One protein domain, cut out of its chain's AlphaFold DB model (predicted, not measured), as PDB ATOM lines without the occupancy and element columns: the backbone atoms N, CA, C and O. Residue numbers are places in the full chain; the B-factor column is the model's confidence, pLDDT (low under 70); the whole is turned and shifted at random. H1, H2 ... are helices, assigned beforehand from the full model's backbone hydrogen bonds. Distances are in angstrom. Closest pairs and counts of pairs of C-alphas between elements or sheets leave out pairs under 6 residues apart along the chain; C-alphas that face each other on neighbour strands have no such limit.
ATOM      1  N   PRO A  38      -1.574 -12.163   2.531       74.81
ATOM      2  CA  PRO A  38      -1.427 -13.162   3.591       74.81
ATOM      3  C   PRO A  38      -2.585 -14.169   3.696       74.81
ATOM      4  O   PRO A  38      -2.338 -15.336   4.000       74.81
ATOM      5  N   GLU A  39      -3.828 -13.744   3.455       72.19
ATOM      6  CA  GLU A  39      -5.016 -14.609   3.490       72.19
ATOM      7  C   GLU A  39      -5.048 -15.546   2.283       72.19
ATOM      8  O   GLU A  39      -5.237 -16.749   2.465       72.19
ATOM      9  N   MET A  40      -4.734 -15.039   1.085       68.69
ATOM     10  CA  MET A  40      -4.567 -15.869  -0.115       68.69
ATOM     11  C   MET A  40      -3.503 -16.951   0.098       68.69
ATOM     12  O   MET A  40      -3.746 -18.131  -0.147       68.69
ATOM     13  N   ARG A  41      -2.335 -16.574   0.640       78.88
ATOM     14  CA  ARG A  41      -1.257 -17.524   0.948       78.88
ATOM     15  C   ARG A  41      -1.691 -18.565   1.979       78.88
ATOM     16  O   ARG A  41      -1.362 -19.743   1.846       78.88
ATOM     17  N   ALA A  42      -2.402 -18.150   3.027       73.25
ATOM     18  CA  ALA A  42      -2.887 -19.064   4.055       73.25
ATOM     19  C   ALA A  42      -3.901 -20.070   3.489       73.25
ATOM     20  O   ALA A  42      -3.805 -21.258   3.810       73.25
ATOM     21  N   GLN A  43      -4.814 -19.605   2.633       74.19
ATOM     22  CA  GLN A  43      -5.817 -20.428   1.965       74.19
ATOM     23  C   GLN A  43      -5.173 -21.427   1.001       74.19
ATOM     24  O   GLN A  43      -5.382 -22.628   1.161       74.19
ATOM     25  N   ALA A  44      -4.310 -20.966   0.093       74.81
ATOM     26  CA  ALA A  44      -3.610 -21.837  -0.850       74.81
ATOM     27  C   ALA A  44      -2.788 -22.918  -0.127       74.81
ATOM     28  O   ALA A  44      -2.807 -24.094  -0.481       74.81
ATOM     29  N   MET A  45      -2.119 -22.564   0.975       81.50
ATOM     30  CA  MET A  45      -1.392 -23.546   1.786       81.50
ATOM     31  C   MET A  45      -2.310 -24.501   2.563       81.50
ATOM     32  O   MET A  45      -1.860 -25.573   2.968       81.50
ATOM     33  N   ALA A  46      -3.558 -24.131   2.855       74.06
ATOM     34  CA  ALA A  46      -4.531 -25.036   3.465       74.06
ATOM     35  C   ALA A  46      -5.048 -26.058   2.443       74.06
ATOM     36  O   ALA A  46      -5.087 -27.248   2.753       74.06
ATOM     37  N   GLU A  47      -5.335 -25.611   1.225       73.75
ATOM     38  CA  GLU A  47      -5.729 -26.454   0.095       73.75
ATOM     39  C   GLU A  47      -4.635 -27.461  -0.270       73.75
ATOM     40  O   GLU A  47      -4.860 -28.667  -0.252       73.75
ATOM     41  N   GLN A  48      -3.393 -27.001  -0.417       81.38
ATOM     42  CA  GLN A  48      -2.244 -27.866  -0.698       81.38
ATOM     43  C   GLN A  48      -2.019 -28.938   0.385       81.38
ATOM     44  O   GLN A  48      -1.608 -30.064   0.096       81.38
ATOM     45  N   ARG A  49      -2.333 -28.635   1.653       80.12
ATOM     46  CA  ARG A  49      -2.316 -29.636   2.737       80.12
ATOM     47  C   ARG A  49      -3.474 -30.628   2.638       80.12
ATOM     48  O   ARG A  49      -3.272 -31.791   2.983       80.12
ATOM     49  N   ALA A  50      -4.651 -30.192   2.196       72.81
ATOM     50  CA  ALA A  50      -5.793 -31.071   1.966       72.81
ATOM     51  C   ALA A  50      -5.504 -32.057   0.822       72.81
ATOM     52  O   ALA A  50      -5.653 -33.265   1.019       72.81
ATOM     53  N   ILE A  51      -4.955 -31.562  -0.293       77.25
ATOM     54  CA  ILE A  51      -4.470 -32.386  -1.409       77.25
ATOM     55  C   ILE A  51      -3.434 -33.391  -0.899       77.25
ATOM     56  O   ILE A  51      -3.557 -34.591  -1.128       77.25
ATOM     57  N   SER A  52      -2.446 -32.933  -0.121       82.75
ATOM     58  CA  SER A  52      -1.408 -33.812   0.432       82.75
ATOM     59  C   SER A  52      -1.969 -34.925   1.324       82.75
ATOM     60  O   SER A  52      -1.542 -36.081   1.224       82.75
ATOM     61  N   ALA A  53      -2.955 -34.613   2.169       74.44
ATOM     62  CA  ALA A  53      -3.624 -35.599   3.012       74.44
ATOM     63  C   ALA A  53      -4.406 -36.626   2.179       74.44
ATOM     64  O   ALA A  53      -4.310 -37.827   2.446       74.44
ATOM     65  N   CYS A  54      -5.121 -36.171   1.148       74.81
ATOM     66  CA  CYS A  54      -5.839 -37.042   0.226       74.81
ATOM     67  C   CYS A  54      -4.882 -37.954  -0.559       74.81
ATOM     68  O   CYS A  54      -5.052 -39.174  -0.564       74.81
ATOM     69  N   MET A  55      -3.804 -37.400  -1.117       80.31
ATOM     70  CA  MET A  55      -2.790 -38.159  -1.853       80.31
ATOM     71  C   MET A  55      -2.115 -39.203  -0.962       80.31
ATOM     72  O   MET A  55      -1.918 -40.346  -1.375       80.31
ATOM     73  N   THR A  56      -1.849 -38.850   0.299       77.31
ATOM     74  CA  THR A  56      -1.322 -39.790   1.296       77.31
ATOM     75  C   THR A  56      -2.309 -40.931   1.559       77.31
ATOM     76  O   THR A  56      -1.892 -42.088   1.631       77.31
ATOM     77  N   ALA A  57      -3.611 -40.639   1.659       71.88
ATOM     78  CA  ALA A  57      -4.652 -41.659   1.810       71.88
ATOM     79  C   ALA A  57      -4.769 -42.567   0.570       71.88
ATOM     80  O   ALA A  57      -5.005 -43.766   0.714       71.88
ATOM     81  N   ALA A  58      -4.517 -42.026  -0.625       66.56
ATOM     82  CA  ALA A  58      -4.412 -42.778  -1.876       66.56
ATOM     83  C   ALA A  58      -3.087 -43.564  -2.023       66.56
ATOM     84  O   ALA A  58      -2.897 -44.293  -2.996       66.56
ATOM     85  N   GLY A  59      -2.170 -43.458  -1.053       75.94
ATOM     86  CA  GLY A  59      -0.895 -44.183  -1.038       75.94
ATOM     87  C   GLY A  59       0.237 -43.502  -1.812       75.94
ATOM     88  O   GLY A  59       1.262 -44.136  -2.082       75.94
ATOM     89  N   PHE A  60       0.083 -42.223  -2.152       80.75
ATOM     90  CA  PHE A  60       1.063 -41.422  -2.874       80.75
ATOM     91  C   PHE A  60       1.665 -40.321  -1.999       80.75
ATOM     92  O   PHE A  60       1.019 -39.752  -1.126       80.75
ATOM     93  N   SER A  61       2.935 -39.997  -2.247       86.19
ATOM     94  CA  SER A  61       3.559 -38.814  -1.652       86.19
ATOM     95  C   SER A  61       3.162 -37.578  -2.454       86.19
ATOM     96  O   SER A  61       3.209 -37.610  -3.685       86.19
ATOM     97  N   TYR A  62       2.850 -36.491  -1.750       86.06
ATOM     98  CA  TYR A  62       2.601 -35.172  -2.326       86.06
ATOM     99  C   TYR A  62       3.248 -34.101  -1.445       86.06
ATOM    100  O   TYR A  62       3.012 -34.048  -0.233       86.06
ATOM    101  N   ILE A  63       4.100 -33.282  -2.050       91.19
ATOM    102  CA  ILE A  63       4.852 -32.216  -1.401       91.19
ATOM    103  C   ILE A  63       4.011 -30.945  -1.457       91.19
ATOM    104  O   ILE A  63       3.734 -30.424  -2.531       91.19
ATOM    105  N   VAL A  64       3.643 -30.444  -0.279       88.50
ATOM    106  CA  VAL A  64       2.955 -29.159  -0.122       88.50
ATOM    107  C   VAL A  64       3.905 -28.036  -0.533       88.50
ATOM    108  O   VAL A  64       4.945 -27.842   0.104       88.50
ATOM    109  N   ALA A  65       3.527 -27.279  -1.553       86.44
ATOM    110  CA  ALA A  65       4.232 -26.085  -2.001       86.44
ATOM    111  C   ALA A  65       3.235 -24.954  -2.238       86.44
ATOM    112  O   ALA A  65       2.033 -25.190  -2.317       86.44
ATOM    113  N   LEU A  66       3.729 -23.718  -2.303       81.62
ATOM    114  CA  LEU A  66       2.858 -22.616  -2.677       81.62
ATOM    115  C   LEU A  66       2.614 -22.671  -4.193       81.62
ATOM    116  O   LEU A  66       3.597 -22.785  -4.929       81.62
ATOM    117  N   PRO A  67       1.359 -22.572  -4.651       77.94
ATOM    118  CA  PRO A  67       1.047 -22.501  -6.070       77.94
ATOM    119  C   PRO A  67       1.699 -21.291  -6.759       77.94
ATOM    120  O   PRO A  67       1.904 -20.230  -6.157       77.94
ATOM    121  N   ASN A  68       2.055 -21.466  -8.032       78.12
ATOM    122  CA  ASN A  68       2.796 -20.471  -8.812       78.12
ATOM    123  C   ASN A  68       2.007 -19.177  -9.046       78.12
ATOM    124  O   ASN A  68       2.596 -18.102  -9.087       78.12
ATOM    125  N   ASP A  69       0.687 -19.258  -9.164       73.38
ATOM    126  CA  ASP A  69      -0.226 -18.118  -9.248       73.38
ATOM    127  C   ASP A  69      -0.143 -17.224  -8.004       73.38
ATOM    128  O   ASP A  69      -0.058 -16.001  -8.135       73.38
ATOM    129  N   VAL A  70      -0.048 -17.812  -6.805       76.00
ATOM    130  CA  VAL A  70       0.137 -17.032  -5.573       76.00
ATOM    131  C   VAL A  70       1.509 -16.360  -5.561       76.00
ATOM    132  O   VAL A  70       1.604 -15.191  -5.206       76.00
ATOM    133  N   LEU A  71       2.572 -17.047  -5.997       76.81
ATOM    134  CA  LEU A  71       3.915 -16.453  -6.110       76.81
ATOM    135  C   LEU A  71       3.962 -15.294  -7.120       76.81
ATOM    136  O   LEU A  71       4.615 -14.278  -6.873       76.81
ATOM    137  N   ILE A  72       3.253 -15.424  -8.244       78.56
ATOM    138  CA  ILE A  72       3.108 -14.357  -9.241       78.56
ATOM    139  C   ILE A  72       2.374 -13.156  -8.630       78.56
ATOM    140  O   ILE A  72       2.795 -12.014  -8.834       78.56
ATOM    141  N   GLU A  73       1.311 -13.389  -7.860       78.25
ATOM    142  CA  GLU A  73       0.573 -12.312  -7.200       78.25
ATOM    143  C   GLU A  73       1.400 -11.640  -6.092       78.25
ATOM    144  O   GLU A  73       1.385 -10.415  -5.975       78.25
ATOM    145  N   GLU A  74       2.222 -12.390  -5.350       80.00
ATOM    146  CA  GLU A  74       3.189 -11.816  -4.403       80.00
ATOM    147  C   GLU A  74       4.171 -10.872  -5.108       80.00
ATOM    148  O   GLU A  74       4.415  -9.756  -4.638       80.00
ATOM    149  N   ALA A  75       4.695 -11.282  -6.264       78.88
ATOM    150  CA  ALA A  75       5.592 -10.455  -7.062       78.88
ATOM    151  C   ALA A  75       4.894  -9.212  -7.636       78.88
ATOM    152  O   ALA A  75       5.478  -8.124  -7.651       78.88
ATOM    153  N   ARG A  76       3.633  -9.345  -8.067       80.19
ATOM    154  CA  ARG A  76       2.805  -8.221  -8.522       80.19
ATOM    155  C   ARG A  76       2.613  -7.193  -7.410       80.19
ATOM    156  O   ARG A  76       2.881  -6.013  -7.625       80.19
ATOM    157  N   GLN A  77       2.183  -7.626  -6.226       80.50
ATOM    158  CA  GLN A  77       1.946  -6.737  -5.086       80.50
ATOM    159  C   GLN A  77       3.242  -6.065  -4.611       80.50
ATOM    160  O   GLN A  77       3.243  -4.871  -4.309       80.50
ATOM    161  N   ALA A  78       4.367  -6.788  -4.622       85.25
ATOM    162  CA  ALA A  78       5.678  -6.210  -4.342       85.25
ATOM    163  C   ALA A  78       6.035  -5.104  -5.352       85.25
ATOM    164  O   ALA A  78       6.388  -3.997  -4.946       85.25
ATOM    165  N   ALA A  79       5.859  -5.351  -6.653       82.06
ATOM    166  CA  ALA A  79       6.113  -4.358  -7.696       82.06
ATOM    167  C   ALA A  79       5.224  -3.108  -7.554       82.06
ATOM    168  O   ALA A  79       5.721  -1.989  -7.679       82.06
ATOM    169  N   ILE A  80       3.942  -3.282  -7.217       85.06
ATOM    170  CA  ILE A  80       3.025  -2.168  -6.921       85.06
ATOM    171  C   ILE A  80       3.510  -1.380  -5.697       85.06
ATOM    172  O   ILE A  80       3.535  -0.151  -5.724       85.06
ATOM    173  N   SER A  81       3.951  -2.061  -4.634       85.62
ATOM    174  CA  SER A  81       4.466  -1.405  -3.422       85.62
ATOM    175  C   SER A  81       5.759  -0.611  -3.660       85.62
ATOM    176  O   SER A  81       6.028   0.367  -2.965       85.62
ATOM    177  N   GLU A  82       6.531  -0.995  -4.680       93.12
ATOM    178  CA  GLU A  82       7.709  -0.273  -5.168       93.12
ATOM    179  C   GLU A  82       7.350   0.908  -6.090       93.12
ATOM    180  O   GLU A  82       8.239   1.646  -6.514       93.12
ATOM    181  N   GLY A  83       6.063   1.108  -6.396       90.81
ATOM    182  CA  GLY A  83       5.570   2.166  -7.276       90.81
ATOM    183  C   GLY A  83       5.724   1.868  -8.769       90.81
ATOM    184  O   GLY A  83       5.676   2.800  -9.571       90.81
ATOM    185  N   LYS A  84       5.933   0.603  -9.159       85.50
ATOM    186  CA  LYS A  84       5.990   0.207 -10.573       85.50
ATOM    187  C   LYS A  84       4.588   0.182 -11.169       85.50
ATOM    188  O   LYS A  84       3.673  -0.412 -10.601       85.50
ATOM    189  N   GLU A  85       4.448   0.744 -12.364       87.62
ATOM    190  CA  GLU A  85       3.185   0.794 -13.104       87.62
ATOM    191  C   GLU A  85       3.397   0.479 -14.595       87.62
ATOM    192  O   GLU A  85       4.516   0.510 -15.116       87.62
ATOM    193  N   GLY A  86       2.312   0.154 -15.304       84.31
ATOM    194  CA  GLY A  86       2.327  -0.076 -16.751       84.31
ATOM    195  C   GLY A  86       3.367  -1.115 -17.191       84.31
ATOM    196  O   GLY A  86       3.399  -2.237 -16.691       84.31
ATOM    197  N   ALA A  87       4.235  -0.740 -18.134       80.06
ATOM    198  CA  ALA A  87       5.243  -1.644 -18.688       80.06
ATOM    199  C   ALA A  87       6.273  -2.132 -17.651       80.06
ATOM    200  O   ALA A  87       6.805  -3.231 -17.796       80.06
ATOM    201  N   GLU A  88       6.549  -1.346 -16.607       71.69
ATOM    202  CA  GLU A  88       7.498  -1.723 -15.553       71.69
ATOM    203  C   GLU A  88       6.910  -2.781 -14.616       71.69
ATOM    204  O   GLU A  88       7.614  -3.704 -14.202       71.69
ATOM    205  N   LEU A  89       5.606  -2.686 -14.334       71.00
ATOM    206  CA  LEU A  89       4.864  -3.703 -13.592       71.00
ATOM    207  C   LEU A  89       4.815  -5.021 -14.379       71.00
ATOM    208  O   LEU A  89       5.167  -6.073 -13.850       71.00
ATOM    209  N   GLU A  90       4.470  -4.958 -15.665       73.75
ATOM    210  CA  GLU A  90       4.425  -6.129 -16.552       73.75
ATOM    211  C   GLU A  90       5.795  -6.806 -16.714       73.75
ATOM    212  O   GLU A  90       5.895  -8.035 -16.744       73.75
ATOM    213  N   ALA A  91       6.878  -6.024 -16.775       75.19
ATOM    214  CA  ALA A  91       8.234  -6.564 -16.800       75.19
ATOM    215  C   ALA A  91       8.596  -7.275 -15.484       75.19
ATOM    216  O   ALA A  91       9.213  -8.341 -15.523       75.19
ATOM    217  N   ALA A  92       8.192  -6.722 -14.336       72.50
ATOM    218  CA  ALA A  92       8.440  -7.323 -13.026       72.50
ATOM    219  C   ALA A  92       7.678  -8.646 -12.838       72.50
ATOM    220  O   ALA A  92       8.263  -9.628 -12.385       72.50
ATOM    221  N   ILE A  93       6.410  -8.701 -13.252       75.88
ATOM    222  CA  ILE A  93       5.597  -9.926 -13.211       75.88
ATOM    223  C   ILE A  93       6.190 -10.996 -14.127       75.88
ATOM    224  O   ILE A  93       6.367 -12.137 -13.714       75.88
ATOM    225  N   ARG A  94       6.562 -10.624 -15.358       75.12
ATOM    226  CA  ARG A  94       7.176 -11.552 -16.317       75.12
ATOM    227  C   ARG A  94       8.493 -12.123 -15.800       75.12
ATOM    228  O   ARG A  94       8.744 -13.309 -15.985       75.12
ATOM    229  N   ALA A  95       9.325 -11.297 -15.164       75.50
ATOM    230  CA  ALA A  95      10.553 -11.762 -14.527       75.50
ATOM    231  C   ALA A  95      10.245 -12.784 -13.420       75.50
ATOM    232  O   ALA A  95      10.855 -13.846 -13.388       75.50
ATOM    233  N   ALA A  96       9.230 -12.518 -12.591       74.75
ATOM    234  CA  ALA A  96       8.796 -13.455 -11.560       74.75
ATOM    235  C   ALA A  96       8.282 -14.784 -12.133       74.75
ATOM    236  O   ALA A  96       8.581 -15.824 -11.563       74.75
ATOM    237  N   THR A  97       7.576 -14.777 -13.272       71.44
ATOM    238  CA  THR A  97       7.135 -16.006 -13.957       71.44
ATOM    239  C   THR A  97       8.309 -16.852 -14.462       71.44
ATOM    240  O   THR A  97       8.240 -18.076 -14.430       71.44
ATOM    241  N   VAL A  98       9.385 -16.216 -14.936       77.31
ATOM    242  CA  VAL A  98      10.588 -16.919 -15.420       77.31
ATOM    243  C   VAL A  98      11.365 -17.563 -14.270       77.31
ATOM    244  O   VAL A  98      11.902 -18.654 -14.440       77.31
ATOM    245  N   ASP A  99      11.390 -16.912 -13.108       77.88
ATOM    246  CA  ASP A  99      12.121 -17.370 -11.922       77.88
ATOM    247  C   ASP A  99      11.277 -18.258 -10.986       77.88
ATOM    248  O   ASP A  99      11.667 -18.507  -9.839       77.88
ATOM    249  N   LEU A 100      10.123 -18.755 -11.448       80.25
ATOM    250  CA  LEU A 100       9.285 -19.641 -10.644       80.25
ATOM    251  C   LEU A 100      10.019 -20.950 -10.311       80.25
ATOM    252  O   LEU A 100      10.656 -21.555 -11.180       80.25
ATOM    253  N   PRO A 101       9.912 -21.431  -9.061       79.81
ATOM    254  CA  PRO A 101      10.416 -22.746  -8.716       79.81
ATOM    255  C   PRO A 101       9.648 -23.818  -9.500       79.81
ATOM    256  O   PRO A 101       8.432 -23.736  -9.670       79.81
ATOM    257  N   ALA A 102      10.360 -24.852  -9.951       80.44
ATOM    258  CA  ALA A 102       9.719 -26.034 -10.518       80.44
ATOM    259  C   ALA A 102       8.813 -26.703  -9.472       80.44
ATOM    260  O   ALA A 102       9.141 -26.697  -8.278       80.44
ATOM    261  N   ASP A 103       7.717 -27.320  -9.922       79.69
ATOM    262  CA  ASP A 103       6.840 -28.074  -9.030       79.69
ATOM    263  C   ASP A 103       7.639 -29.226  -8.384       79.69
ATOM    264  O   ASP A 103       8.173 -30.102  -9.079       79.69
ATOM    265  N   PRO A 104       7.760 -29.262  -7.044       81.88
ATOM    266  CA  PRO A 104       8.495 -30.322  -6.367       81.88
ATOM    267  C   PRO A 104       7.887 -31.718  -6.579       81.88
ATOM    268  O   PRO A 104       8.600 -32.718  -6.424       81.88
ATOM    269  N   ASN A 105       6.603 -31.814  -6.941       82.56
ATOM    270  CA  ASN A 105       5.932 -33.076  -7.228       82.56
ATOM    271  C   ASN A 105       6.324 -33.651  -8.590       82.56
ATOM    272  O   ASN A 105       6.485 -34.868  -8.681       82.56
ATOM    273  N   GLU A 106       6.604 -32.830  -9.607       80.06
ATOM    274  CA  GLU A 106       7.066 -33.309 -10.921       80.06
ATOM    275  C   GLU A 106       8.324 -34.174 -10.791       80.06
ATOM    276  O   GLU A 106       8.397 -35.292 -11.308       80.06
ATOM    277  N   ALA A 107       9.310 -33.710 -10.018       81.38
ATOM    278  CA  ALA A 107      10.551 -34.447  -9.795       81.38
ATOM    279  C   ALA A 107      10.348 -35.743  -8.985       81.38
ATOM    280  O   ALA A 107      11.139 -36.688  -9.108       81.38
ATOM    281  N   ALA A 108       9.323 -35.798  -8.130       77.00
ATOM    282  CA  ALA A 108       8.960 -36.998  -7.381       77.00
ATOM    283  C   ALA A 108       8.234 -38.015  -8.278       77.00
ATOM    284  O   ALA A 108       8.574 -39.200  -8.259       77.00
ATOM    285  N   VAL A 109       7.303 -37.545  -9.111       75.81
ATOM    286  CA  VAL A 109       6.519 -38.348 -10.060       75.81
ATOM    287  C   VAL A 109       7.401 -38.898 -11.178       75.81
ATOM    288  O   VAL A 109       7.309 -40.080 -11.512       75.81
ATOM    289  N   ALA A 110       8.353 -38.115 -11.686       79.81
ATOM    290  CA  ALA A 110       9.295 -38.550 -12.717       79.81
ATOM    291  C   ALA A 110      10.141 -39.775 -12.308       79.81
ATOM    292  O   ALA A 110      10.615 -40.516 -13.167       79.81
ATOM    293  N   LYS A 111      10.319 -40.026 -11.001       81.50
ATOM    294  CA  LYS A 111      11.042 -41.201 -10.470       81.50
ATOM    295  C   LYS A 111      10.169 -42.456 -10.359       81.50
ATOM    296  O   LYS A 111      10.688 -43.535 -10.068       81.50
ATOM    297  N   LEU A 112       8.856 -42.324 -10.527       73.38
ATOM    298  CA  LEU A 112       7.916 -43.438 -10.515       73.38
ATOM    299  C   LEU A 112       7.949 -44.194 -11.852       73.38
ATOM    300  O   LEU A 112       8.403 -43.690 -12.874       73.38
ATOM    301  N   THR A 113       7.450 -45.429 -11.857       70.31
ATOM    302  CA  THR A 113       7.201 -46.153 -13.112       70.31
ATOM    303  C   THR A 113       6.006 -45.540 -13.842       70.31
ATOM    304  O   THR A 113       5.116 -45.011 -13.186       70.31
ATOM    305  N   ALA A 114       5.908 -45.692 -15.168       59.03
ATOM    306  CA  ALA A 114       4.790 -45.146 -15.953       59.03
ATOM    307  C   ALA A 114       3.402 -45.526 -15.391       59.03
ATOM    308  O   ALA A 114       2.524 -44.680 -15.260       59.03
ATOM    309  N   ALA A 115       3.224 -46.778 -14.953       54.19
ATOM    310  CA  ALA A 115       1.980 -47.219 -14.316       54.19
ATOM    311  C   ALA A 115       1.691 -46.502 -12.981       54.19
ATOM    312  O   ALA A 115       0.541 -46.224 -12.660       54.19
ATOM    313  N   LYS A 116       2.730 -46.189 -12.197       57.88
ATOM    314  CA  LYS A 116       2.596 -45.434 -10.944       57.88
ATOM    315  C   LYS A 116       2.426 -43.936 -11.177       57.88
ATOM    316  O   LYS A 116       1.777 -43.303 -10.362       57.88
ATOM    317  N   GLN A 117       2.976 -43.391 -12.259       62.44
ATOM    318  CA  GLN A 117       2.718 -42.015 -12.687       62.44
ATOM    319  C   GLN A 117       1.249 -41.853 -13.069       62.44
ATOM    320  O   GLN A 117       0.581 -40.985 -12.526       62.44
ATOM    321  N   ALA A 118       0.720 -42.749 -13.908       56.84
ATOM    322  CA  ALA A 118      -0.692 -42.741 -14.282       56.84
ATOM    323  C   ALA A 118      -1.611 -42.852 -13.054       56.84
ATOM    324  O   ALA A 118      -2.544 -42.073 -12.916       56.84
ATOM    325  N   ALA A 119      -1.313 -43.763 -12.121       62.53
ATOM    326  CA  ALA A 119      -2.091 -43.901 -10.891       62.53
ATOM    327  C   ALA A 119      -1.952 -42.694  -9.940       62.53
ATOM    328  O   ALA A 119      -2.909 -42.359  -9.251       62.53
ATOM    329  N   TRP A 120      -0.787 -42.037  -9.912       76.75
ATOM    330  CA  TRP A 120      -0.577 -40.803  -9.151       76.75
ATOM    331  C   TRP A 120      -1.408 -39.654  -9.734       76.75
ATOM    332  O   TRP A 120      -2.115 -38.984  -8.989       76.75
ATOM    333  N   HIS A 121      -1.390 -39.475 -11.059       67.12
ATOM    334  CA  HIS A 121      -2.204 -38.463 -11.737       67.12
ATOM    335  C   HIS A 121      -3.696 -38.728 -11.564       67.12
ATOM    336  O   HIS A 121      -4.443 -37.800 -11.289       67.12
ATOM    337  N   LEU A 122      -4.113 -39.992 -11.642       65.06
ATOM    338  CA  LEU A 122      -5.497 -40.393 -11.405       65.06
ATOM    339  C   LEU A 122      -5.954 -40.104  -9.971       65.06
ATOM    340  O   LEU A 122      -7.095 -39.730  -9.753       65.06
ATOM    341  N   ALA A 123      -5.079 -40.287  -8.979       65.88
ATOM    342  CA  ALA A 123      -5.395 -39.949  -7.594       65.88
ATOM    343  C   ALA A 123      -5.493 -38.431  -7.385       65.88
ATOM    344  O   ALA A 123      -6.341 -37.974  -6.623       65.88
ATOM    345  N   LEU A 124      -4.646 -37.656  -8.069       71.62
ATOM    346  CA  LEU A 124      -4.660 -36.199  -7.983       71.62
ATOM    347  C   LEU A 124      -5.888 -35.603  -8.681       71.62
ATOM    348  O   LEU A 124      -6.658 -34.899  -8.044       71.62
ATOM    349  N   MET A 125      -6.090 -35.923  -9.957       67.88
ATOM    350  CA  MET A 125      -7.119 -35.308 -10.803       67.88
ATOM    351  C   MET A 125      -8.468 -36.030 -10.729       67.88
ATOM    352  O   MET A 125      -9.489 -35.465 -11.098       67.88
ATOM    353  N   GLY A 126      -8.491 -37.272 -10.238       55.78
ATOM    354  CA  GLY A 126      -9.679 -38.120 -10.269       55.78
ATOM    355  C   GLY A 126      -9.874 -38.796 -11.625       55.78
ATOM    356  O   GLY A 126      -9.003 -38.780 -12.492       55.78
TER     357      GLY A 126
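AT A GLANCE: This is residues 38 to 126 of the 273 residues of an uncharacterized protein of Actinoplanes philippinensis (UniProt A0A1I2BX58). The printed part is a long, loose zigzag of helices. H1 runs along one side, an extended link and H2 run back, and H3, another extended stretch and H4 return toward the end where H5 folds back to the last turns of H1. H2 and H3 pack as a helical hairpin at the opposite end. The printed part has 89 residues with five named helices, H1 to H5 in chain order, and no named strand; the class is all helix. It is loose, with a radius of gyration of the C-alphas of 16.4 A, and elongated, spanning 49 by 26 by 17 A.

IN THESE COORDINATES: H1, residues 38 to 57, begins at C-alpha 38 (-1.427, -13.162, 3.591) and is 28.7 A long. H2, residues 68 to 81, is 19.9 A long and H3, residues 86 to 98, 18.8 A. H4 is residues 104 to 109. H5, residues 114 to 125, is 16.3 A long and ends at C-alpha 125 (-7.119, -35.308, -10.803).

HOW THE PARTS SIT: H1 and H2, a helical hairpin, only just touch, with 3 pairs of C-alphas within 8 A, the closest Arg 41 and Val 70 at 6.7 A; H1 does so with residues 40 to 44 alone, H2 with residue 70 alone. Their tilt is a shallow 11 degrees, opposite ways. H2 and H3, also a hairpin, touch, closest at the C-alphas of Arg 76 and Ile 93, 5.7 A; they run opposite ways at a shallow tilt of 34 degrees, only just short of steep. H4 is apart from H1, H2 and H3, and close but not clearly touching to H5, closest at the C-alphas of Val 109 and Gln 117, 5.9 A. H1 and H5 only just touch, with 3 pairs within 8 A, through residues 51 to 55 and 123 to 124 alone; the C-alphas of Met 55 and Ala 123 are closest, 6.6 A, at a steep tilt of 49 degrees. Helix packing is mostly aligned, but only just: 2 of 3 tilts are shallow. In H1, H2, H3 and H5 every O i to N i+4 pair is within hydrogen-bond range; in H4 1 of 2 is.

THE WHOLE: The C-alphas farthest apart, of Gly 83 and Ala 115, are 50.0 A apart. The printed part has no cut and no long link. Mean pLDDT of the printed part is 76.4; 13 residues are under 70, among them 114 to 119.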